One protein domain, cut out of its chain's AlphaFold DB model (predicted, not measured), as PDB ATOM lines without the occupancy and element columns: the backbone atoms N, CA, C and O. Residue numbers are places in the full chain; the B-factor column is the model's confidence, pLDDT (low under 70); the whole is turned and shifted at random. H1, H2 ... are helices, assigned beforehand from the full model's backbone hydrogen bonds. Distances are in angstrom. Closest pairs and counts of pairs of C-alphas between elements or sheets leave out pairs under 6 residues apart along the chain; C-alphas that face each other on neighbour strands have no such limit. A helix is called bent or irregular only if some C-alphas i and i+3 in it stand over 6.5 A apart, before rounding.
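This is residues 350 to 396 and 639 to 774 of the 775 residues of the protein "Glycoside hydrolase family 95 protein" of Firmicutes bacterium AF36-3BH (UniProt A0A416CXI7). A loose bundle of three helices, H3, H4 and H6, makes one end of the domain, and a helical hairpin, H1 and H2, with short H5 packed on H2, makes the other. Long, kinked H4 reaches from the bundle to H1, and long loops, residues 639 to 674 and 716 to 735, make up much of the rest. The printed part has 183 residues, with seven named helices in the order H1 to H7 and no named strand; the class is all helix, but under half of the residues, 90, are in named elements. The whole is compact, with a radius of gyration of the C-alphas of 17.6 A and spans of 50 by 40 by 36 A.

After residues 350 to 361, which hold no named element, H1 is residues 362 to 373, 16.3 A long, from C-alpha 362 at (225.972, 267.851, 292.969). H2, residues 380 to 391, is 16.7 A long. Beyond the cut, H3 is residues 675 to 685, 17.3 A. H4, residues 689 to 715, is the longest at 34.4 A, from C-alpha 689 at (209.248, 274.191, 328.748), with a kink of 41 degrees near residue 705. H5 is residues 736 to 742, H6 residues 747 to 762, 23.8 A, and H7 residues 765 to 769, ending with C-alpha 769 at (225.931, 280.088, 325.308). H3 is irregular, with C-alphas 679 and 682 7.4 A apart; so is H5, with C-alphas 737 and 740 9.2 A apart; H4 is only just irregular, with C-alphas 691 and 694 6.8 A apart.

H3, H4 and H6 form an up and down bundle, each running against the one before it. H4 touches H6 with residues 689 to 696 alone, at a shallow tilt of 29 degrees; the closest C-alphas, of Ile 696 and Val 755, are 6.2 A apart. H3 touches H6, the same way at a shallow tilt of 10 degrees, closest at the C-alphas of Gln 677 and Ile 751, 6.2 A. H3 and H4 form a hairpin at a steep tilt of 36 degrees, only just beyond shallow; the closest C-alphas, of Ser 683 and Ser 689, are 5.3 A apart. H6 and H7 only just touch, only at the corner, with 3 pairs of C-alphas within 8 A; the closest, of Tyr 759 and Leu 768, are 6.6 A apart. Residues 713 to 715 of H4 touch H1, about perpendicular at 88 degrees, with the C-alphas of Asn 362 and Gln 714 closest at 5.5 A. H1 and H2 form a hairpin at a shallow tilt of 22 degrees, closest at the C-alphas of Asn 362 and Met 390, 4.6 A. H2 touches H5 at a steep tilt of 59 degrees, closest at the C-alphas of Leu 387 and Trp 739, 6.2 A. H1 and H6 are apart. Every O i to N i+4 pair is within hydrogen-bond range in H1, H2 and H7, against 17 of 23 in H4, 8 of 12 in H6, 2 of 7 in H3 and 1 of 3 in H5; for O i to N i+3, H3 has 5 of 8 and H5 has 1 of 4.

The C-alphas farthest apart, of Asp 376 and Asn 645, are 52.1 A apart. Residues 397 to 638 are not printed, and C-alphas 396 and 639 are 34.0 A apart across the cut. The link from H4 to H5 is long, with 20 residues, and residues 670 to 671 pair antiparallel with 725 to 726. The mean pLDDT of the printed part is 83.5, with 33 residues under 70, among them 351 to 360, 391 to 396 and 735 to 743.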
ATOM      1  N   ARG A 350     224.987 259.576 309.022       71.50
ATOM      2  CA  ARG A 350     226.351 260.127 309.094       71.50
ATOM      3  C   ARG A 350     227.399 259.053 308.824       71.50
ATOM      4  O   ARG A 350     228.422 259.328 308.201       71.50
ATOM      5  N   SER A 351     227.134 257.826 309.273       61.78
ATOM      6  CA  SER A 351     228.061 256.694 309.159       61.78
ATOM      7  C   SER A 351     228.215 256.184 307.720       61.78
ATOM      8  O   SER A 351     229.264 255.649 307.358       61.78
ATOM      9  N   LYS A 352     227.185 256.382 306.887       62.94
ATOM     10  CA  LYS A 352     227.112 255.876 305.510       62.94
ATOM     11  C   LYS A 352     227.333 256.931 304.437       62.94
ATOM     12  O   LYS A 352     227.542 256.563 303.286       62.94
ATOM     13  N   ASN A 353     227.341 258.213 304.805       60.28
ATOM     14  CA  ASN A 353     227.486 259.320 303.867       60.28
ATOM     15  C   ASN A 353     226.439 259.293 302.728       60.28
ATOM     16  O   ASN A 353     226.787 259.343 301.548       60.28
ATOM     17  N   LEU A 354     225.158 259.195 303.082       60.22
ATOM     18  CA  LEU A 354     224.090 258.992 302.096       60.22
ATOM     19  C   LEU A 354     223.712 260.267 301.310       60.22
ATOM     20  O   LEU A 354     223.028 260.157 300.301       60.22
ATOM     21  N   ASP A 355     224.208 261.452 301.698       59.47
ATOM     22  CA  ASP A 355     223.957 262.724 300.986       59.47
ATOM     23  C   ASP A 355     224.689 262.844 299.637       59.47
ATOM     24  O   ASP A 355     224.410 263.760 298.857       59.47
ATOM     25  N   ASN A 356     225.689 261.987 299.390       60.91
ATOM     26  CA  ASN A 356     226.448 261.937 298.141       60.91
ATOM     27  C   ASN A 356     227.210 260.602 298.038       60.91
ATOM     28  O   ASN A 356     228.268 260.432 298.658       60.91
ATOM     29  N   ASP A 357     226.687 259.676 297.234       58.94
ATOM     30  CA  ASP A 357     227.315 258.390 296.897       58.94
ATOM     31  C   ASP A 357     228.439 258.519 295.843       58.94
ATOM     32  O   ASP A 357     229.107 257.542 295.502       58.94
ATOM     33  N   GLY A 358     228.682 259.737 295.348       58.47
ATOM     34  CA  GLY A 358     229.655 260.050 294.308       58.47
ATOM     35  C   GLY A 358     229.172 259.757 292.885       58.47
ATOM     36  O   GLY A 358     229.979 259.865 291.960       58.47
ATOM     37  N   SER A 359     227.900 259.387 292.692       59.34
ATOM     38  CA  SER A 359     227.317 259.096 291.373       59.34
ATOM     39  C   SER A 359     227.117 260.352 290.515       59.34
ATOM     40  O   SER A 359     227.164 260.267 289.285       59.34
ATOM     41  N   THR A 360     226.966 261.527 291.138       62.41
ATOM     42  CA  THR A 360     226.693 262.806 290.464       62.41
ATOM     43  C   THR A 360     227.569 263.955 290.976       62.41
ATOM     44  O   THR A 360     228.019 264.000 292.123       62.41
ATOM     45  N   ASP A 361     227.827 264.931 290.099       77.62
ATOM     46  CA  ASP A 361     228.425 266.213 290.485       77.62
ATOM     47  C   ASP A 361     227.314 267.149 290.993       77.62
ATOM     48  O   ASP A 361     226.765 267.960 290.239       77.62
ATOM     49  N   ASN A 362     226.980 267.025 292.285       78.06
ATOM     50  CA  ASN A 362     225.972 267.851 292.969       78.06
ATOM     51  C   ASN A 362     226.184 269.355 292.735       78.06
ATOM     52  O   ASN A 362     225.228 270.125 292.622       78.06
ATOM     53  N   TRP A 363     227.440 269.791 292.624       83.12
ATOM     54  CA  TRP A 363     227.774 271.193 292.415       83.12
ATOM     55  C   TRP A 363     227.442 271.663 290.998       83.12
ATOM     56  O   TRP A 363     226.900 272.761 290.812       83.12
ATOM     57  N   ALA A 364     227.744 270.849 289.987       86.69
ATOM     58  CA  ALA A 364     227.327 271.128 288.619       86.69
ATOM     59  C   ALA A 364     225.796 271.194 288.513       86.69
ATOM     60  O   ALA A 364     225.276 272.149 287.931       86.69
ATOM     61  N   ALA A 365     225.084 270.248 289.133       86.75
ATOM     62  CA  ALA A 365     223.623 270.218 289.162       86.75
ATOM     63  C   ALA A 365     223.033 271.481 289.817       86.75
ATOM     64  O   ALA A 365     222.211 272.167 289.208       86.75
ATOM     65  N   LEU A 366     223.536 271.882 290.990       86.94
ATOM     66  CA  LEU A 366     223.110 273.108 291.675       86.94
ATOM     67  C   LEU A 366     223.363 274.376 290.843       86.94
ATOM     68  O   LEU A 366     222.533 275.289 290.815       86.94
ATOM     69  N   ASN A 367     224.502 274.468 290.155       90.94
ATOM     70  CA  ASN A 367     224.776 275.608 289.279       90.94
ATOM     71  C   ASN A 367     223.844 275.630 288.069       90.94
ATOM     72  O   ASN A 367     223.313 276.690 287.737       90.94
ATOM     73  N   ASN A 368     223.603 274.479 287.447       93.25
ATOM     74  CA  ASN A 368     222.676 274.372 286.328       93.25
ATOM     75  C   ASN A 368     221.246 274.737 286.749       93.25
ATOM     76  O   ASN A 368     220.587 275.504 286.049       93.25
ATOM     77  N   LEU A 369     220.806 274.282 287.927       90.38
ATOM     78  CA  LEU A 369     219.536 274.669 288.539       90.38
ATOM     79  C   LEU A 369     219.439 276.188 288.707       90.38
ATOM     80  O   LEU A 369     218.467 276.803 288.271       90.38
ATOM     81  N   ARG A 370     220.465 276.820 289.290       91.75
ATOM     82  CA  ARG A 370     220.507 278.278 289.484       91.75
ATOM     83  C   ARG A 370     220.454 279.042 288.162       91.75
ATOM     84  O   ARG A 370     219.789 280.071 288.097       91.75
ATOM     85  N   GLU A 371     221.147 278.578 287.126       96.00
ATOM     86  CA  GLU A 371     221.106 279.210 285.802       96.00
ATOM     87  C   GLU A 371     219.756 279.012 285.099       96.00
ATOM     88  O   GLU A 371     219.263 279.938 284.453       96.00
ATOM     89  N   GLU A 372     219.116 277.851 285.252       95.06
ATOM     90  CA  GLU A 372     217.766 277.601 284.735       95.06
ATOM     91  C   GLU A 372     216.735 278.515 285.410       95.06
ATOM     92  O   GLU A 372     215.961 279.185 284.725       95.06
ATOM     93  N   MET A 373     216.791 278.626 286.740       91.88
ATOM     94  CA  MET A 373     215.875 279.447 287.542       91.88
ATOM     95  C   MET A 373     216.031 280.960 287.321       91.88
ATOM     96  O   MET A 373     215.136 281.722 287.677       91.88
ATOM     97  N   LYS A 374     217.138 281.420 286.719       96.19
ATOM     98  CA  LYS A 374     217.343 282.834 286.345       96.19
ATOM     99  C   LYS A 374     216.613 283.246 285.064       96.19
ATOM    100  O   LYS A 374     216.569 284.439 284.764       96.19
ATOM    101  N   LYS A 375     216.104 282.300 284.273       96.00
ATOM    102  CA  LYS A 375     215.403 282.605 283.019       96.00
ATOM    103  C   LYS A 375     214.010 283.158 283.302       96.00
ATOM    104  O   LYS A 375     213.375 282.772 284.274       96.00
ATOM    105  N   ASP A 376     213.497 283.982 282.388       95.44
ATOM    106  CA  ASP A 376     212.117 284.493 282.468       95.44
ATOM    107  C   ASP A 376     211.075 283.359 282.453       95.44
ATOM    108  O   ASP A 376     210.001 283.478 283.040       95.44
ATOM    109  N   THR A 377     211.402 282.248 281.783       95.00
ATOM    110  CA  THR A 377     210.590 281.026 281.724       95.00
ATOM    111  C   THR A 377     211.483 279.799 281.947       95.00
ATOM    112  O   THR A 377     211.981 279.235 280.965       95.00
ATOM    113  N   PRO A 378     211.743 279.404 283.208       92.94
ATOM    114  CA  PRO A 378     212.516 278.206 283.523       92.94
ATOM    115  C   PRO A 378     211.849 276.943 282.966       92.94
ATOM    116  O   PRO A 378     210.625 276.799 283.012       92.94
ATOM    117  N   ASP A 379     212.651 276.022 282.441       93.00
ATOM    118  CA  ASP A 379     212.190 274.709 281.994       93.00
ATOM    119  C   ASP A 379     212.010 273.776 283.198       93.00
ATOM    120  O   ASP A 379     212.987 273.320 283.797       93.00
ATOM    121  N   ARG A 380     210.750 273.482 283.551       88.38
ATOM    122  CA  ARG A 380     210.413 272.638 284.707       88.38
ATOM    123  C   ARG A 380     211.090 271.272 284.641       88.38
ATOM    124  O   ARG A 380     211.615 270.834 285.654       88.38
ATOM    125  N   SER A 381     211.160 270.646 283.466       88.56
ATOM    126  CA  SER A 381     211.770 269.317 283.315       88.56
ATOM    127  C   SER A 381     213.265 269.328 283.633       88.56
ATOM    128  O   SER A 381     213.804 268.344 284.128       88.56
ATOM    129  N   LYS A 382     213.948 270.451 283.383       90.19
ATOM    130  CA  LYS A 382     215.357 270.617 283.761       90.19
ATOM    131  C   LYS A 382     215.520 270.898 285.243       90.19
ATOM    132  O   LYS A 382     216.433 270.364 285.854       90.19
ATOM    133  N   VAL A 383     214.626 271.693 285.827       87.00
ATOM    134  CA  VAL A 383     214.586 271.915 287.279       87.00
ATOM    135  C   VAL A 383     214.424 270.578 288.013       87.00
ATOM    136  O   VAL A 383     215.207 270.293 288.914       87.00
ATOM    137  N   THR A 384     213.504 269.723 287.548       82.62
ATOM    138  CA  THR A 384     213.341 268.329 287.998       82.62
ATOM    139  C   THR A 384     214.625 267.537 287.921       82.62
ATOM    140  O   THR A 384     215.058 266.944 288.906       82.62
ATOM    141  N   GLN A 385     215.233 267.535 286.739       84.38
ATOM    142  CA  GLN A 385     216.443 266.779 286.484       84.38
ATOM    143  C   GLN A 385     217.568 267.209 287.434       84.38
ATOM    144  O   GLN A 385     218.173 266.360 288.076       84.38
ATOM    145  N   TYR A 386     217.824 268.512 287.567       85.75
ATOM    146  CA  TYR A 386     218.920 269.009 288.400       85.75
ATOM    147  C   TYR A 386     218.691 268.758 289.892       85.75
ATOM    148  O   TYR A 386     219.644 268.460 290.604       85.75
ATOM    149  N   LEU A 387     217.448 268.836 290.374       80.56
ATOM    150  CA  LEU A 387     217.134 268.502 291.766       80.56
ATOM    151  C   LEU A 387     217.290 267.002 292.040       80.56
ATOM    152  O   LEU A 387     217.845 266.632 293.071       80.56
ATOM    153  N   SER A 388     216.908 266.147 291.088       77.19
ATOM    154  CA  SER A 388     217.191 264.710 291.157       77.19
ATOM    155  C   SER A 388     218.694 264.415 291.154       77.19
ATOM    156  O   SER A 388     219.140 263.569 291.919       77.19
ATOM    157  N   GLU A 389     219.484 265.116 290.338       79.25
ATOM    158  CA  GLU A 389     220.943 264.956 290.300       79.25
ATOM    159  C   GLU A 389     221.610 265.386 291.618       79.25
ATOM    160  O   GLU A 389     222.596 264.772 292.015       79.25
ATOM    161  N   MET A 390     221.076 266.406 292.307       77.31
ATOM    162  CA  MET A 390     221.564 266.858 293.619       77.31
ATOM    163  C   MET A 390     221.245 265.888 294.767       77.31
ATOM    164  O   MET A 390     221.972 265.866 295.761       77.31
ATOM    165  N   GLY A 391     220.156 265.122 294.655       66.50
ATOM    166  CA  GLY A 391     219.767 264.107 295.640       66.50
ATOM    167  C   GLY A 391     220.574 262.801 295.554       66.50
ATOM    168  O   GLY A 391     220.512 262.002 296.485       66.50
ATOM    169  N   GLY A 392     221.342 262.594 294.471       56.75
ATOM    170  CA  GLY A 392     222.033 261.331 294.152       56.75
ATOM    171  C   GLY A 392     221.073 260.190 293.771       56.75
ATOM    172  O   GLY A 392     219.854 260.362 293.796       56.75
ATOM    173  N   GLU A 393     221.588 258.985 293.473       48.12
ATOM    174  CA  GLU A 393     220.782 257.739 293.428       48.12
ATOM    175  C   GLU A 393     220.348 257.299 294.848       48.12
ATOM    176  O   GLU A 393     220.393 256.120 295.196       48.12
ATOM    177  N   GLY A 394     219.950 258.256 295.697       48.28
ATOM    178  CA  GLY A 394     219.692 258.080 297.122       48.28
ATOM    179  C   GLY A 394     218.856 256.835 297.421       48.28
ATOM    180  O   GLY A 394     217.806 256.599 296.811       48.28
ATOM    181  N   ASN A 395     219.359 256.021 298.351       48.53
ATOM    182  CA  ASN A 395     218.697 254.821 298.855       48.53
ATOM    183  C   ASN A 395     217.226 255.111 299.185       48.53
ATOM    184  O   ASN A 395     216.919 256.115 299.820       48.53
ATOM    185  N   SER A 396     216.334 254.176 298.855       51.91
ATOM    186  CA  SER A 396     214.920 254.144 299.277       51.91
ATOM    187  C   SER A 396     214.726 253.997 300.800       51.91
ATOM    188  O   SER A 396     213.655 253.633 301.272       51.91
ATOM    189  N   ILE A 639     202.613 266.314 327.850       98.44
ATOM    190  CA  ILE A 639     203.180 265.628 329.027       98.44
ATOM    191  C   ILE A 639     203.400 264.136 328.737       98.44
ATOM    192  O   ILE A 639     204.438 263.582 329.084       98.44
ATOM    193  N   ALA A 640     202.437 263.479 328.098       98.44
ATOM    194  CA  ALA A 640     202.502 262.057 327.794       98.44
ATOM    195  C   ALA A 640     203.472 261.736 326.642       98.44
ATOM    196  O   ALA A 640     204.016 260.637 326.606       98.44
ATOM    197  N   GLY A 641     203.691 262.674 325.717       97.75
ATOM    198  CA  GLY A 641     204.457 262.477 324.486       97.75
ATOM    199  C   GLY A 641     205.882 263.035 324.499       97.75
ATOM    200  O   GLY A 641     206.732 262.508 323.791       97.75
ATOM    201  N   SER A 642     206.186 264.052 325.314       96.88
ATOM    202  CA  SER A 642     207.513 264.685 325.347       96.88
ATOM    203  C   SER A 642     207.920 265.083 326.767       96.88
ATOM    204  O   SER A 642     207.390 266.026 327.362       96.88
ATOM    205  N   ARG A 643     208.894 264.365 327.326       96.19
ATOM    206  CA  ARG A 643     209.438 264.564 328.674       96.19
ATOM    207  C   ARG A 643     210.907 264.941 328.594       96.19
ATOM    208  O   ARG A 643     211.575 264.623 327.624       96.19
ATOM    209  N   GLU A 644     211.435 265.582 329.632       93.50
ATOM    210  CA  GLU A 644     212.843 266.015 329.660       93.50
ATOM    211  C   GLU A 644     213.846 264.880 329.390       93.50
ATOM    212  O   GLU A 644     214.907 265.109 328.813       93.50
ATOM    213  N   ASN A 645     213.485 263.655 329.779       92.25
ATOM    214  CA  ASN A 645     214.261 262.433 329.593       92.25
ATOM    215  C   ASN A 645     213.854 261.614 328.355       92.25
ATOM    216  O   ASN A 645     214.352 260.501 328.188       92.25
ATOM    217  N   SER A 646     212.964 262.121 327.496       93.81
ATOM    218  CA  SER A 646     212.628 261.447 326.243       93.81
ATOM    219  C   SER A 646     213.875 261.322 325.356       93.81
ATOM    220  O   SER A 646     214.602 262.304 325.168       93.81
ATOM    221  N   PRO A 647     214.138 260.135 324.781       91.44
ATOM    222  CA  PRO A 647     215.327 259.922 323.956       91.44
ATOM    223  C   PRO A 647     215.238 260.597 322.580       91.44
ATOM    224  O   PRO A 647     216.264 260.919 321.983       91.44
ATOM    225  N   LEU A 648     214.022 260.828 322.089       94.19
ATOM    226  CA  LEU A 648     213.710 261.482 320.822       94.19
ATOM    227  C   LEU A 648     212.473 262.387 321.001       94.19
ATOM    228  O   LEU A 648     211.704 262.169 321.941       94.19
ATOM    229  N   PRO A 649     212.286 263.415 320.151       95.69
ATOM    230  CA  PRO A 649     211.076 264.230 320.163       95.69
ATOM    231  C   PRO A 649     209.863 263.466 319.616       95.69
ATOM    232  O   PRO A 649     209.990 262.407 319.008       95.69
ATOM    233  N   MET A 650     208.680 264.052 319.792       96.38
ATOM    234  CA  MET A 650     207.446 263.591 319.155       96.38
ATOM    235  C   MET A 650     207.541 263.647 317.622       96.38
ATOM    236  O   MET A 650     207.870 264.699 317.065       96.38
ATOM    237  N   ASN A 651     207.203 262.539 316.959       94.56
ATOM    238  CA  ASN A 651     207.071 262.437 315.502       94.56
ATOM    239  C   ASN A 651     205.681 262.919 315.030       94.56
ATOM    240  O   ASN A 651     204.933 263.528 315.802       94.56
ATOM    241  N   LEU A 652     205.321 262.676 313.764       92.56
ATOM    242  CA  LEU A 652     204.028 263.084 313.190       92.56
ATOM    243  C   LEU A 652     202.787 262.612 313.973       92.56
ATOM    244  O   LEU A 652     201.775 263.310 313.956       92.56
ATOM    245  N   LEU A 653     202.857 261.475 314.670       92.38
ATOM    246  CA  LEU A 653     201.770 260.952 315.509       92.38
ATOM    247  C   LEU A 653     202.045 261.115 317.017       92.38
ATOM    248  O   LEU A 653     201.390 260.500 317.861       92.38
ATOM    249  N   GLY A 654     203.023 261.942 317.390       95.19
ATOM    250  CA  GLY A 654     203.478 262.049 318.771       95.19
ATOM    251  C   GLY A 654     204.429 260.907 319.119       95.19
ATOM    252  O   GLY A 654     205.574 260.886 318.674       95.19
ATOM    253  N   ILE A 655     203.946 259.975 319.939       95.25
ATOM    254  CA  ILE A 655     204.626 258.706 320.248       95.25
ATOM    255  C   ILE A 655     203.687 257.499 320.087       95.25
ATOM    256  O   ILE A 655     204.025 256.404 320.525       95.25
ATOM    257  N   TRP A 656     202.495 257.703 319.517       95.88
ATOM    258  CA  TRP A 656     201.467 256.679 319.348       95.88
ATOM    259  C   TRP A 656     201.354 256.332 317.870       95.88
ATOM    260  O   TRP A 656     200.892 257.147 317.083       95.88
ATOM    261  N   ASN A 657     201.777 255.134 317.483       89.31
ATOM    262  CA  ASN A 657     201.828 254.735 316.081       89.31
ATOM    263  C   ASN A 657     200.638 253.828 315.736       89.31
ATOM    264  O   ASN A 657     200.450 252.777 316.351       89.31
ATOM    265  N   ASP A 658     199.835 254.248 314.760       83.94
ATOM    266  CA  ASP A 658     198.638 253.543 314.285       83.94
ATOM    267  C   ASP A 658     198.931 252.521 313.178       83.94
ATOM    268  O   ASP A 658     198.019 251.861 312.689       83.94
ATOM    269  N   ASN A 659     200.203 252.387 312.792       81.44
ATOM    270  CA  ASN A 659     200.666 251.574 311.674       81.44
ATOM    271  C   ASN A 659     200.197 252.048 310.282       81.44
ATOM    272  O   ASN A 659     200.442 251.371 309.285       81.44
ATOM    273  N   VAL A 660     199.552 253.210 310.175       77.62
ATOM    274  CA  VAL A 660     199.103 253.782 308.899       77.62
ATOM    275  C   VAL A 660     200.149 254.770 308.403       77.62
ATOM    276  O   VAL A 660     200.733 254.573 307.337       77.62
ATOM    277  N   ALA A 661     200.472 255.791 309.205       74.88
ATOM    278  CA  ALA A 661     201.362 256.875 308.779       74.88
ATOM    279  C   ALA A 661     202.781 256.397 308.426       74.88
ATOM    280  O   ALA A 661     203.443 256.981 307.570       74.88
ATOM    281  N   CYS A 662     203.253 255.322 309.063       75.69
ATOM    282  CA  CYS A 662     204.577 254.754 308.819       75.69
ATOM    283  C   CYS A 662     204.692 253.983 307.493       75.69
ATOM    284  O   CYS A 662     205.814 253.698 307.077       75.69
ATOM    285  N   ASN A 663     203.562 253.689 306.838       72.75
ATOM    286  CA  ASN A 663     203.466 253.045 305.522       72.75
ATOM    287  C   ASN A 663     203.028 254.020 304.410       72.75
ATOM    288  O   ASN A 663     202.879 253.625 303.258       72.75
ATOM    289  N   MET A 664     202.829 255.300 304.742       72.31
ATOM    290  CA  MET A 664     202.562 256.374 303.779       72.31
ATOM    291  C   MET A 664     203.859 257.089 303.380       72.31
ATOM    292  O   MET A 664     204.881 256.965 304.050       72.31
ATOM    293  N   ALA A 665     203.800 257.929 302.341       68.44
ATOM    294  CA  ALA A 665     204.953 258.694 301.846       68.44
ATOM    295  C   ALA A 665     205.596 259.646 302.882       68.44
ATOM    296  O   ALA A 665     206.739 260.053 302.700       68.44
ATOM    297  N   TRP A 666     204.880 260.004 303.955       71.44
ATOM    298  CA  TRP A 666     205.400 260.820 305.064       71.44
ATOM    299  C   TRP A 666     206.049 259.995 306.193       71.44
ATOM    300  O   TRP A 666     206.588 260.569 307.133       71.44
ATOM    301  N   THR A 667     205.969 258.658 306.136       77.81
ATOM    302  CA  THR A 667     206.771 257.703 306.932       77.81
ATOM    303  C   THR A 667     206.869 257.972 308.443       77.81
ATOM    304  O   THR A 667     207.935 257.798 309.029       77.81
ATOM    305  N   CYS A 668     205.780 258.414 309.087       86.56
ATOM    306  CA  CYS A 668     205.747 258.766 310.521       86.56
ATOM    307  C   CYS A 668     207.013 259.531 310.987       86.56
ATOM    308  O   CYS A 668     207.611 259.222 312.022       86.56
ATOM    309  N   ASP A 669     207.470 260.468 310.151       89.25
ATOM    310  CA  ASP A 669     208.794 261.076 310.235       89.25
ATOM    311  C   ASP A 669     208.831 262.310 311.158       89.25
ATOM    312  O   ASP A 669     207.920 262.565 311.958       89.25
ATOM    313  N   TYR A 670     209.910 263.087 311.051       92.88
ATOM    314  CA  TYR A 670     209.928 264.478 311.486       92.88
ATOM    315  C   TYR A 670     209.848 265.400 310.264       92.88
ATOM    316  O   TYR A 670     210.844 265.633 309.576       92.88
ATOM    317  N   HIS A 671     208.671 265.980 310.039       91.12
ATOM    318  CA  HIS A 671     208.447 266.959 308.977       91.12
ATOM    319  C   HIS A 671     208.737 268.382 309.475       91.12
ATOM    320  O   HIS A 671     208.148 268.840 310.459       91.12
ATOM    321  N   LEU A 672     209.677 269.074 308.839       92.31
ATOM    322  CA  LEU A 672     210.303 270.321 309.288       92.31
ATOM    323  C   LEU A 672     209.802 271.571 308.550       92.31
ATOM    324  O   LEU A 672     210.366 272.653 308.731       92.31
ATOM    325  N   ASP A 673     208.785 271.465 307.706       90.75
ATOM    326  CA  ASP A 673     208.162 272.600 307.015       90.75
ATOM    327  C   ASP A 673     206.883 273.105 307.708       90.75
ATOM    328  O   ASP A 673     206.334 274.117 307.284       90.75
ATOM    329  N   VAL A 674     206.426 272.437 308.779       93.94
ATOM    330  CA  VAL A 674     205.479 272.962 309.781       93.94
ATOM    331  C   VAL A 674     205.263 271.990 310.951       93.94
ATOM    332  O   VAL A 674     205.088 272.444 312.080       93.94
ATOM    333  N   ASN A 675     205.223 270.675 310.710       94.75
ATOM    334  CA  ASN A 675     204.635 269.710 311.651       94.75
ATOM    335  C   ASN A 675     205.436 269.562 312.949       94.75
ATOM    336  O   ASN A 675     204.880 269.687 314.037       94.75
ATOM    337  N   THR A 676     206.748 269.352 312.847       95.69
ATOM    338  CA  THR A 676     207.622 269.167 314.016       95.69
ATOM    339  C   THR A 676     207.702 270.446 314.848       95.69
ATOM    340  O   THR A 676     207.710 270.385 316.075       95.69
ATOM    341  N   GLN A 677     207.691 271.618 314.204       95.69
ATOM    342  CA  GLN A 677     207.560 272.902 314.895       95.69
ATOM    343  C   GLN A 677     206.202 272.998 315.598       95.69
ATOM    344  O   GLN A 677     206.140 273.334 316.780       95.69
ATOM    345  N   MET A 678     205.114 272.665 314.894       97.06
ATOM    346  CA  MET A 678     203.750 272.733 315.420       97.06
ATOM    347  C   MET A 678     203.566 271.867 316.660       97.06
ATOM    348  O   MET A 678     202.945 272.330 317.620       97.06
ATOM    349  N   ASN A 679     204.161 270.671 316.675       95.69
ATOM    350  CA  ASN A 679     204.170 269.787 317.838       95.69
ATOM    351  C   ASN A 679     204.648 270.521 319.101       95.69
ATOM    352  O   ASN A 679     204.103 270.285 320.176       95.69
ATOM    353  N   GLN A 680     205.612 271.439 318.979       93.75
ATOM    354  CA  GLN A 680     206.247 272.119 320.109       93.75
ATOM    355  C   GLN A 680     205.688 273.506 320.447       93.75
ATOM    356  O   GLN A 680     205.905 273.991 321.555       93.75
ATOM    357  N   TRP A 681     204.893 274.148 319.581       94.62
ATOM    358  CA  TRP A 681     204.422 275.530 319.807       94.62
ATOM    359  C   TRP A 681     203.738 275.763 321.162       94.62
ATOM    360  O   TRP A 681     203.759 276.876 321.704       94.62
ATOM    361  N   MET A 682     203.108 274.727 321.718       94.31
ATOM    362  CA  MET A 682     202.422 274.834 322.997       94.31
ATOM    363  C   MET A 682     203.302 274.589 324.224       94.31
ATOM    364  O   MET A 682     202.909 275.036 325.297       94.31
ATOM    365  N   SER A 683     204.465 273.938 324.111       94.06
ATOM    366  CA  SER A 683     205.298 273.521 325.257       94.06
ATOM    367  C   SER A 683     205.534 274.690 326.232       94.06
ATOM    368  O   SER A 683     205.119 274.678 327.392       94.06
ATOM    369  N   ASN A 684     206.100 275.782 325.727       94.44
ATOM    370  CA  ASN A 684     206.503 276.942 326.502       94.44
ATOM    371  C   ASN A 684     205.296 277.781 326.942       94.44
ATOM    372  O   ASN A 684     205.183 278.158 328.110       94.44
ATOM    373  N   SER A 685     204.362 278.045 326.022       94.75
ATOM    374  CA  SER A 685     203.178 278.868 326.307       94.75
ATOM    375  C   SER A 685     202.197 278.190 327.274       94.75
ATOM    376  O   SER A 685     201.464 278.883 327.980       94.75
ATOM    377  N   ALA A 686     202.234 276.858 327.370       96.12
ATOM    378  CA  ALA A 686     201.433 276.041 328.278       96.12
ATOM    379  C   ALA A 686     202.172 275.615 329.567       96.12
ATOM    380  O   ALA A 686     201.677 274.748 330.299       96.12
ATOM    381  N   ASN A 687     203.313 276.254 329.874       97.06
ATOM    382  CA  ASN A 687     204.114 276.065 331.095       97.06
ATOM    383  C   ASN A 687     204.733 274.653 331.245       97.06
ATOM    384  O   ASN A 687     204.745 274.072 332.335       97.06
ATOM    385  N   LEU A 688     205.226 274.114 330.128       97.62
ATOM    386  CA  LEU A 688     205.851 272.796 329.960       97.62
ATOM    387  C   LEU A 688     207.177 272.919 329.179       97.62
ATOM    388  O   LEU A 688     207.443 272.149 328.262       97.62
ATOM    389  N   SER A 689     208.001 273.926 329.487       96.06
ATOM    390  CA  SER A 689     209.248 274.191 328.748       96.06
ATOM    391  C   SER A 689     210.209 272.998 328.721       96.06
ATOM    392  O   SER A 689     210.959 272.845 327.762       96.06
ATOM    393  N   GLU A 690     210.197 272.135 329.739       94.12
ATOM    394  CA  GLU A 690     211.014 270.917 329.768       94.12
ATOM    395  C   GLU A 690     210.662 269.904 328.663       94.12
ATOM    396  O   GLU A 690     211.515 269.111 328.273       94.12
ATOM    397  N   SER A 691     209.448 269.964 328.103       96.12
ATOM    398  CA  SER A 691     209.020 269.124 326.980       96.12
ATOM    399  C   SER A 691     209.669 269.515 325.646       96.12
ATOM    400  O   SER A 691     209.573 268.758 324.685       96.12
ATOM    401  N   GLU A 692     210.361 270.656 325.580       94.25
ATOM    402  CA  GLU A 692     211.122 271.101 324.403       94.25
ATOM    403  C   GLU A 692     212.509 270.438 324.316       94.25
ATOM    404  O   GLU A 692     213.115 270.339 323.246       94.25
ATOM    405  N   LEU A 693     213.040 269.990 325.460       92.81
ATOM    406  CA  LEU A 693     214.409 269.480 325.575       92.81
ATOM    407  C   LEU A 693     214.711 268.300 324.638       92.81
ATOM    408  O   LEU A 693     215.800 268.300 324.060       92.81
ATOM    409  N   PRO A 694     213.797 267.337 324.405       93.31
ATOM    410  CA  PRO A 694     214.034 266.252 323.452       93.31
ATOM    411  C   PRO A 694     214.285 266.754 322.030       93.31
ATOM    412  O   PRO A 694     215.218 266.287 321.376       93.31
ATOM    413  N   LEU A 695     213.522 267.754 321.567       95.12
ATOM    414  CA  LEU A 695     213.728 268.345 320.245       95.12
ATOM    415  C   LEU A 695     215.061 269.094 320.190       95.12
ATOM    416  O   LEU A 695     215.835 268.901 319.255       95.12
ATOM    417  N   ILE A 696     215.371 269.911 321.198       93.00
ATOM    418  CA  ILE A 696     216.633 270.667 321.243       93.00
ATOM    419  C   ILE A 696     217.840 269.719 321.249       93.00
ATOM    420  O   ILE A 696     218.816 269.941 320.525       93.00
ATOM    421  N   ASN A 697     217.766 268.636 322.023       90.62
ATOM    422  CA  ASN A 697     218.806 267.618 322.088       90.62
ATOM    423  C   ASN A 697     218.950 266.865 320.763       90.62
ATOM    424  O   ASN A 697     220.078 266.629 320.322       90.62
ATOM    425  N   TYR A 698     217.842 266.532 320.103       93.19
ATOM    426  CA  TYR A 698     217.851 265.937 318.770       93.19
ATOM    427  C   TYR A 698     218.499 266.872 317.736       93.19
ATOM    428  O   TYR A 698     219.434 266.465 317.039       93.19
ATOM    429  N   ILE A 699     218.090 268.147 317.695       93.31
ATOM    430  CA  ILE A 699     218.662 269.156 316.793       93.31
ATOM    431  C   ILE A 699     220.177 269.224 316.986       93.31
ATOM    432  O   ILE A 699     220.940 269.119 316.029       93.31
ATOM    433  N   LYS A 700     220.622 269.364 318.236       89.62
ATOM    434  CA  LYS A 700     222.036 269.517 318.574       89.62
ATOM    435  C   LYS A 700     222.866 268.284 318.230       89.62
ATOM    436  O   LYS A 700     223.941 268.415 317.652       89.62
ATOM    437  N   ASN A 701     222.415 267.104 318.650       87.88
ATOM    438  CA  ASN A 701     223.258 265.909 318.669       87.88
ATOM    439  C   ASN A 701     223.146 265.066 317.392       87.88
ATOM    440  O   ASN A 701     224.020 264.235 317.136       87.88
ATOM    441  N   ILE A 702     222.074 265.247 316.616       89.81
ATOM    442  CA  ILE A 702     221.761 264.422 315.444       89.81
ATOM    443  C   ILE A 702     221.629 265.308 314.201       89.81
ATOM    444  O   ILE A 702     222.438 265.175 313.283       89.81
ATOM    445  N   LEU A 703     220.688 266.258 314.192       91.25
ATOM    446  CA  LEU A 703     220.350 267.008 312.977       91.25
ATOM    447  C   LEU A 703     221.453 267.978 312.528       91.25
ATOM    448  O   LEU A 703     221.778 268.009 311.347       91.25
ATOM    449  N   ILE A 704     222.054 268.748 313.444       92.50
ATOM    450  CA  ILE A 704     223.145 269.680 313.112       92.50
ATOM    451  C   ILE A 704     224.350 268.929 312.520       92.50
ATOM    452  O   ILE A 704     224.778 269.308 311.429       92.50
ATOM    453  N   PRO A 705     224.898 267.872 313.162       90.06
ATOM    454  CA  PRO A 705     225.996 267.095 312.585       90.06
ATOM    455  C   PRO A 705     225.688 266.539 311.192       90.06
ATOM    456  O   PRO A 705     226.543 266.597 310.311       90.06
ATOM    457  N   SER A 706     224.474 266.035 310.967       87.56
ATOM    458  CA  SER A 706     224.071 265.559 309.644       87.56
ATOM    459  C   SER A 706     223.941 266.687 308.629       87.56
ATOM    460  O   SER A 706     224.487 266.600 307.535       87.56
ATOM    461  N   GLY A 707     223.305 267.792 309.008       89.62
ATOM    462  CA  GLY A 707     223.120 268.941 308.135       89.62
ATOM    463  C   GLY A 707     224.423 269.630 307.732       89.62
ATOM    464  O   GLY A 707     224.465 270.279 306.688       89.62
ATOM    465  N   GLN A 708     225.496 269.495 308.521       90.69
ATOM    466  CA  GLN A 708     226.845 269.931 308.134       90.69
ATOM    467  C   GLN A 708     227.381 269.105 306.959       90.69
ATOM    468  O   GLN A 708     227.935 269.666 306.015       90.69
ATOM    469  N   ILE A 709     227.164 267.785 306.989       86.00
ATOM    470  CA  ILE A 709     227.526 266.878 305.894       86.00
ATOM    471  C   ILE A 709     226.719 267.237 304.645       86.00
ATOM    472  O   ILE A 709     227.297 267.384 303.567       86.00
ATOM    473  N   THR A 710     225.411 267.461 304.792       84.44
ATOM    474  CA  THR A 710     224.532 267.862 303.689       84.44
ATOM    475  C   THR A 710     224.958 269.201 303.081       84.44
ATOM    476  O   THR A 710     225.079 269.322 301.859       84.44
ATOM    477  N   ALA A 711     225.248 270.211 303.909       87.12
ATOM    478  CA  ALA A 711     225.696 271.526 303.453       87.12
ATOM    479  C   ALA A 711     227.010 271.451 302.658       87.12
ATOM    480  O   ALA A 711     227.119 272.060 301.589       87.12
ATOM    481  N   GLU A 712     227.979 270.661 303.126       86.25
ATOM    482  CA  GLU A 712     229.241 270.436 302.420       86.25
ATOM    483  C   GLU A 712     229.010 269.699 301.090       86.25
ATOM    484  O   GLU A 712     229.480 270.143 300.042       86.25
ATOM    485  N   LYS A 713     228.258 268.591 301.110       80.38
ATOM    486  CA  LYS A 713     228.219 267.623 299.998       80.38
ATOM    487  C   LYS A 713     227.183 267.903 298.922       80.38
ATOM    488  O   LYS A 713     227.421 267.539 297.769       80.38
ATOM    489  N   GLN A 714     226.058 268.524 299.263       80.19
ATOM    490  CA  GLN A 714     225.018 268.888 298.292       80.19
ATOM    491  C   GLN A 714     225.128 270.350 297.849       80.19
ATOM    492  O   GLN A 714     224.806 270.673 296.706       80.19
ATOM    493  N   TYR A 715     225.631 271.235 298.717       82.69
ATOM    494  CA  TYR A 715     225.586 272.681 298.480       82.69
ATOM    495  C   TYR A 715     226.953 273.373 298.423       82.69
ATOM    496  O   TYR A 715     227.005 274.539 298.016       82.69
ATOM    497  N   ASN A 716     228.046 272.678 298.772       85.62
ATOM    498  CA  ASN A 716     229.395 273.244 298.888       85.62
ATOM    499  C   ASN A 716     229.409 274.523 299.750       85.62
ATOM    500  O   ASN A 716     229.936 275.567 299.353       85.62
ATOM    501  N   ALA A 717     228.746 274.451 300.905       87.44
ATOM    502  CA  ALA A 717     228.546 275.562 301.823       87.44
ATOM    503  C   ALA A 717     229.078 275.236 303.226       87.44
ATOM    504  O   ALA A 717     229.046 274.092 303.671       87.44
ATOM    505  N   GLU A 718     229.537 276.268 303.934       90.94
ATOM    506  CA  GLU A 718     229.781 276.196 305.377       90.94
ATOM    507  C   GLU A 718     228.452 276.241 306.154       90.94
ATOM    508  O   GLU A 718     227.433 276.719 305.650       90.94
ATOM    509  N   GLY A 719     228.481 275.818 307.419       92.25
ATOM    510  CA  GLY A 719     227.301 275.785 308.281       92.25
ATOM    511  C   GLY A 719     226.579 274.446 308.198       92.25
ATOM    512  O   GLY A 719     227.217 273.409 308.054       92.25
ATOM    513  N   TRP A 720     225.259 274.464 308.355       92.25
ATOM    514  CA  TRP A 720     224.413 273.279 308.274       92.25
ATOM    515  C   TRP A 720     223.047 273.662 307.708       92.25
ATOM    516  O   TRP A 720     222.631 274.818 307.819       92.25
ATOM    517  N   LEU A 721     222.353 272.695 307.120       88.94
ATOM    518  CA  LEU A 721     220.953 272.827 306.726       88.94
ATOM    519  C   LEU A 721     220.240 271.489 306.880       88.94
ATOM    520  O   LEU A 721     220.874 270.439 306.890       88.94
ATOM    521  N   ALA A 722     218.920 271.548 306.971       88.69
ATOM    522  CA  ALA A 722     218.045 270.398 306.834       88.69
ATOM    523  C   ALA A 722     216.929 270.782 305.868       88.69
ATOM    524  O   ALA A 722     216.492 271.940 305.870       88.69
ATOM    525  N   ASN A 723     216.522 269.820 305.048       86.81
ATOM    526  CA  ASN A 723     215.381 269.934 304.149       86.81
ATOM    527  C   ASN A 723     214.078 269.546 304.882       86.81
ATOM    528  O   ASN A 723     214.033 269.562 306.113       86.81
ATOM    529  N   VAL A 724     213.014 269.235 304.138       86.00
ATOM    530  CA  VAL A 724     211.658 269.067 304.687       86.00
ATOM    531  C   VAL A 724     211.518 267.866 305.615       86.00
ATOM    532  O   VAL A 724     210.930 268.011 306.676       86.00
ATOM    533  N   ALA A 725     212.056 266.702 305.262       84.19
ATOM    534  CA  ALA A 725     211.934 265.506 306.091       84.19
ATOM    535  C   ALA A 725     213.240 265.171 306.800       84.19
ATOM    536  O   ALA A 725     214.329 265.306 306.240       84.19
ATOM    537  N   THR A 726     213.114 264.688 308.031       88.69
ATOM    538  CA  THR A 726     214.191 264.051 308.780       88.69
ATOM    539  C   THR A 726     213.655 262.874 309.597       88.69
ATOM    540  O   THR A 726     212.458 262.615 309.640       88.69
ATOM    541  N   ASN A 727     214.545 262.117 310.228       89.19
ATOM    542  CA  ASN A 727     214.250 260.852 310.903       89.19
ATOM    543  C   ASN A 727     215.058 260.737 312.208       89.19
ATOM    544  O   ASN A 727     215.888 261.594 312.523       89.19
ATOM    545  N   ALA A 728     214.902 259.643 312.954       91.00
ATOM    546  CA  ALA A 728     215.713 259.391 314.152       91.00
ATOM    547  C   ALA A 728     217.236 259.357 313.895       91.00
ATOM    548  O   ALA A 728     218.028 259.619 314.799       91.00
ATOM    549  N   TRP A 729     217.652 259.082 312.660       87.50
ATOM    550  CA  TRP A 729     219.042 258.908 312.240       87.50
ATOM    551  C   TRP A 729     219.716 260.179 311.698       87.50
ATOM    552  O   TRP A 729     220.882 260.139 311.303       87.50
ATOM    553  N   GLY A 730     218.997 261.304 311.667       86.00
ATOM    554  CA  GLY A 730     219.486 262.582 311.158       86.00
ATOM    555  C   GLY A 730     219.599 262.644 309.639       86.00
ATOM    556  O   GLY A 730     220.614 263.101 309.129       86.00
ATOM    557  N   TYR A 731     218.602 262.189 308.891       85.56
ATOM    558  CA  TYR A 731     218.515 262.473 307.459       85.56
ATOM    559  C   TYR A 731     218.318 263.982 307.233       85.56
ATOM    560  O   TYR A 731     217.405 264.556 307.813       85.56
ATOM    561  N   ALA A 732     219.163 264.646 306.442       86.00
ATOM    562  CA  ALA A 732     219.028 266.092 306.200       86.00
ATOM    563  C   ALA A 732     219.059 266.488 304.712       86.00
ATOM    564  O   ALA A 732     218.806 267.655 304.398       86.00
ATOM    565  N   GLY A 733     219.331 265.535 303.811       79.69
ATOM    566  CA  GLY A 733     219.390 265.715 302.360       79.69
ATOM    567  C   GLY A 733     218.031 265.858 301.660       79.69
ATOM    568  O   GLY A 733     216.985 265.958 302.296       79.69
ATOM    569  N   ILE A 734     218.059 265.922 300.326       75.19
ATOM    570  CA  ILE A 734     216.867 266.032 299.466       75.19
ATOM    571  C   ILE A 734     216.221 264.649 299.262       75.19
ATOM    572  O   ILE A 734     216.860 263.750 298.715       75.19
ATOM    573  N   GLY A 735     214.947 264.504 299.650       62.06
ATOM    574  CA  GLY A 735     214.169 263.263 299.511       62.06
ATOM    575  C   GLY A 735     213.884 262.857 298.056       62.06
ATOM    576  O   GLY A 735     213.589 263.705 297.210       62.06
ATOM    577  N   LYS A 736     213.937 261.546 297.774       56.53
ATOM    578  CA  LYS A 736     213.837 260.946 296.427       56.53
ATOM    579  C   LYS A 736     212.462 261.104 295.767       56.53
ATOM    580  O   LYS A 736     212.385 261.440 294.585       56.53
ATOM    581  N   ASP A 737     211.382 260.896 296.517       51.88
ATOM    582  CA  ASP A 737     210.057 260.646 295.925       51.88
ATOM    583  C   ASP A 737     209.217 261.911 295.691       51.88
ATOM    584  O   ASP A 737     208.101 261.841 295.177       51.88
ATOM    585  N   SER A 738     209.742 263.096 296.029       53.03
ATOM    586  CA  SER A 738     209.057 264.382 295.831       53.03
ATOM    587  C   SER A 738     210.027 265.574 295.861       53.03
ATOM    588  O   SER A 738     209.860 266.521 296.626       53.03
ATOM    589  N   TRP A 739     211.040 265.556 294.993       54.62
ATOM    590  CA  TRP A 739     212.093 266.583 294.887       54.62
ATOM    591  C   TRP A 739     211.578 268.048 294.832       54.62
ATOM    592  O   TRP A 739     212.273 268.950 295.298       54.62
ATOM    593  N   GLU A 740     210.363 268.313 294.324       52.00
ATOM    594  CA  GLU A 740     209.724 269.651 294.335       52.00
ATOM    595  C   GLU A 740     209.220 270.068 295.715       52.00
ATOM    596  O   GLU A 740     209.329 271.237 296.076       52.00
ATOM    597  N   ALA A 741     208.639 269.125 296.460       55.66
ATOM    598  CA  ALA A 741     208.026 269.383 297.758       55.66
ATOM    599  C   ALA A 741     209.043 269.295 298.900       55.66
ATOM    600  O   ALA A 741     208.848 269.943 299.917       55.66
ATOM    601  N   PHE A 742     210.139 268.550 298.721       62.22
ATOM    602  CA  PHE A 742     211.114 268.284 299.779       62.22
ATOM    603  C   PHE A 742     212.360 269.175 299.716       62.22
ATOM    604  O   PHE A 742     213.178 269.119 300.630       62.22
ATOM    605  N   THR A 743     212.518 270.025 298.694       67.81
ATOM    606  CA  THR A 743     213.646 270.971 298.609       67.81
ATOM    607  C   THR A 743     213.283 272.321 299.236       67.81
ATOM    608  O   THR A 743     213.178 273.336 298.543       67.81
ATOM    609  N   ASP A 744     213.106 272.347 300.560       78.62
ATOM    610  CA  ASP A 744     213.054 273.592 301.337       78.62
ATOM    611  C   ASP A 744     214.238 273.693 302.306       78.62
ATOM    612  O   ASP A 744     214.248 273.160 303.413       78.62
ATOM    613  N   THR A 745     215.253 274.451 301.892       81.06
ATOM    614  CA  THR A 745     216.451 274.706 302.707       81.06
ATOM    615  C   THR A 745     216.199 275.610 303.926       81.06
ATOM    616  O   THR A 745     217.099 275.785 304.749       81.06
ATOM    617  N   ALA A 746     215.011 276.217 304.059       89.19
ATOM    618  CA  ALA A 746     214.659 277.054 305.204       89.19
ATOM    619  C   ALA A 746     214.225 276.241 306.435       89.19
ATOM    620  O   ALA A 746     214.209 276.798 307.536       89.19
ATOM    621  N   CYS A 747     213.936 274.944 306.292       92.19
ATOM    622  CA  CYS A 747     213.496 274.062 307.376       92.19
ATOM    623  C   CYS A 747     214.481 274.032 308.555       92.19
ATOM    624  O   CYS A 747     214.090 274.288 309.698       92.19
ATOM    625  N   GLY A 748     215.780 273.852 308.282       90.81
ATOM    626  CA  GLY A 748     216.829 273.932 309.311       90.81
ATOM    627  C   GLY A 748     216.887 275.292 310.029       90.81
ATOM    628  O   GLY A 748     217.133 275.362 311.232       90.81
ATOM    629  N   ALA A 749     216.596 276.391 309.327       91.62
ATOM    630  CA  ALA A 749     216.535 277.718 309.939       91.62
ATOM    631  C   ALA A 749     215.254 277.926 310.765       91.62
ATOM    632  O   ALA A 749     215.300 278.575 311.812       91.62
ATOM    633  N   TRP A 750     214.117 277.384 310.323       95.31
ATOM    634  CA  TRP A 750     212.857 277.490 311.052       95.31
ATOM    635  C   TRP A 750     212.897 276.674 312.340       95.31
ATOM    636  O   TRP A 750     212.576 277.222 313.389       95.31
ATOM    637  N   ILE A 751     213.355 275.420 312.312       94.81
ATOM    638  CA  ILE A 751     213.381 274.582 313.522       94.81
ATOM    639  C   ILE A 751     214.266 275.181 314.635       94.81
ATOM    640  O   ILE A 751     213.970 275.041 315.818       94.81
ATOM    641  N   MET A 752     215.285 275.977 314.284       93.56
ATOM    642  CA  MET A 752     216.077 276.745 315.258       93.56
ATOM    643  C   MET A 752     215.296 277.840 315.994       93.56
ATOM    644  O   MET A 752     215.751 278.310 317.042       93.56
ATOM    645  N   GLN A 753     214.129 278.254 315.493       93.00
ATOM    646  CA  GLN A 753     213.245 279.142 316.243       93.00
ATOM    647  C   GLN A 753     212.765 278.483 317.534       93.00
ATOM    648  O   GLN A 753     212.621 279.200 318.517       93.00
ATOM    649  N   GLU A 754     212.625 277.156 317.590       92.94
ATOM    650  CA  GLU A 754     212.220 276.470 318.821       92.94
ATOM    651  C   GLU A 754     213.302 276.539 319.911       92.94
ATOM    652  O   GLU A 754     213.012 276.836 321.071       92.94
ATOM    653  N   VAL A 755     214.581 276.455 319.528       91.69
ATOM    654  CA  VAL A 755     215.713 276.703 320.444       91.69
ATOM    655  C   VAL A 755     215.661 278.132 321.005       91.69
ATOM    656  O   VAL A 755     215.871 278.365 322.200       91.69
ATOM    657  N   MET A 756     215.351 279.115 320.155       91.19
ATOM    658  CA  MET A 756     215.200 280.506 320.587       91.19
ATOM    659  C   MET A 756     213.935 280.727 321.424       91.19
ATOM    660  O   MET A 756     213.969 281.524 322.363       91.19
ATOM    661  N   ASN A 757     212.837 280.032 321.121       91.25
ATOM    662  CA  ASN A 757     211.596 280.070 321.890       91.25
ATOM    663  C   ASN A 757     211.838 279.562 323.308       91.25
ATOM    664  O   ASN A 757     211.457 280.252 324.255       91.25
ATOM    665  N   TYR A 758     212.549 278.442 323.460       92.81
ATOM    666  CA  TYR A 758     212.968 277.927 324.760       92.81
ATOM    667  C   TYR A 758     213.758 278.972 325.551       92.81
ATOM    668  O   TYR A 758     213.384 279.317 326.672       92.81
ATOM    669  N   TYR A 759     214.802 279.559 324.953       92.00
ATOM    670  CA  TYR A 759     215.587 280.606 325.614       92.00
ATOM    671  C   TYR A 759     214.738 281.824 326.006       92.00
ATOM    672  O   TYR A 759     214.881 282.349 327.111       92.00
ATOM    673  N   ASN A 760     213.853 282.288 325.124       92.19
ATOM    674  CA  ASN A 760     213.027 283.467 325.380       92.19
ATOM    675  C   ASN A 760     212.046 283.258 326.545       92.19
ATOM    676  O   ASN A 760     211.720 284.231 327.228       92.19
ATOM    677  N   HIS A 761     211.599 282.022 326.789       93.56
ATOM    678  CA  HIS A 761     210.691 281.694 327.891       93.56
ATOM    679  C   HIS A 761     211.421 281.368 329.198       93.56
ATOM    680  O   HIS A 761     210.965 281.778 330.264       93.56
ATOM    681  N   THR A 762     212.557 280.670 329.139       92.50
ATOM    682  CA  THR A 762     213.293 280.233 330.342       92.50
ATOM    683  C   THR A 762     214.331 281.250 330.817       92.50
ATOM    684  O   THR A 762     214.671 281.303 331.998       92.50
ATOM    685  N   GLY A 763     214.860 282.069 329.905       91.00
ATOM    686  CA  GLY A 763     216.005 282.938 330.155       91.00
ATOM    687  C   GLY A 763     217.314 282.178 330.398       91.00
ATOM    688  O   GLY A 763     218.268 282.784 330.904       91.00
ATOM    689  N   ASP A 764     217.381 280.884 330.063       86.12
ATOM    690  CA  ASP A 764     218.554 280.051 330.322       86.12
ATOM    691  C   ASP A 764     219.733 280.415 329.406       86.12
ATOM    692  O   ASP A 764     219.885 279.975 328.263       86.12
ATOM    693  N   LYS A 765     220.620 281.246 329.952       79.62
ATOM    694  CA  LYS A 765     221.831 281.708 329.272       79.62
ATOM    695  C   LYS A 765     222.887 280.619 329.121       79.62
ATOM    696  O   LYS A 765     223.789 280.820 328.309       79.62
ATOM    697  N   ASN A 766     222.832 279.539 329.900       73.44
ATOM    698  CA  ASN A 766     223.777 278.436 329.763       73.44
ATOM    699  C   ASN A 766     223.432 277.638 328.510       73.44
ATOM    700  O   ASN A 766     224.285 277.561 327.629       73.44
ATOM    701  N   SER A 767     222.166 277.228 328.358       69.62
ATOM    702  CA  SER A 767     221.645 276.610 327.128       69.62
ATOM    703  C   SER A 767     221.930 277.448 325.873       69.62
ATOM    704  O   SER A 767     222.341 276.915 324.847       69.62
ATOM    705  N   LEU A 768     221.808 278.782 325.962       72.81
ATOM    706  CA  LEU A 768     222.104 279.683 324.839       72.81
ATOM    707  C   LEU A 768     223.603 279.790 324.495       72.81
ATOM    708  O   LEU A 768     223.964 279.932 323.329       72.81
ATOM    709  N   ARG A 769     224.487 279.828 325.502       68.06
ATOM    710  CA  ARG A 769     225.931 280.088 325.308       68.06
ATOM    711  C   ARG A 769     226.724 278.828 325.025       68.06
ATOM    712  O   ARG A 769     227.671 278.870 324.251       68.06
ATOM    713  N   ASN A 770     226.350 277.758 325.707       63.44
ATOM    714  CA  ASN A 770     226.959 276.452 325.631       63.44
ATOM    715  C   ASN A 770     225.821 275.468 325.369       63.44
ATOM    716  O   ASN A 770     225.276 274.912 326.325       63.44
ATOM    717  N   PRO A 771     225.485 275.210 324.096       54.41
ATOM    718  CA  PRO A 771     224.584 274.114 323.747       54.41
ATOM    719  C   PRO A 771     225.040 272.794 324.396       54.41
ATOM    720  O   PRO A 771     224.225 271.949 324.747       54.41
ATOM    721  N   ASP A 772     226.346 272.646 324.648       45.34
ATOM    722  CA  ASP A 772     226.990 271.549 325.385       45.34
ATOM    723  C   ASP A 772     226.585 271.402 326.860       45.34
ATOM    724  O   ASP A 772     226.844 270.357 327.445       45.34
ATOM    725  N   SER A 773     225.941 272.408 327.457       41.25
ATOM    726  CA  SER A 773     225.527 272.421 328.870       41.25
ATOM    727  C   SER A 773     224.043 272.126 329.107       41.25
ATOM    728  O   SER A 773     223.582 272.252 330.237       41.25
ATOM    729  N   ILE A 774     223.306 271.738 328.061       44.81
ATOM    730  CA  ILE A 774     221.935 271.222 328.174       44.81
ATOM    731  C   ILE A 774     222.025 269.782 328.701       44.81
ATOM    732  O   ILE A 774     222.144 268.849 327.910       44.81
TER     733      ILE A 774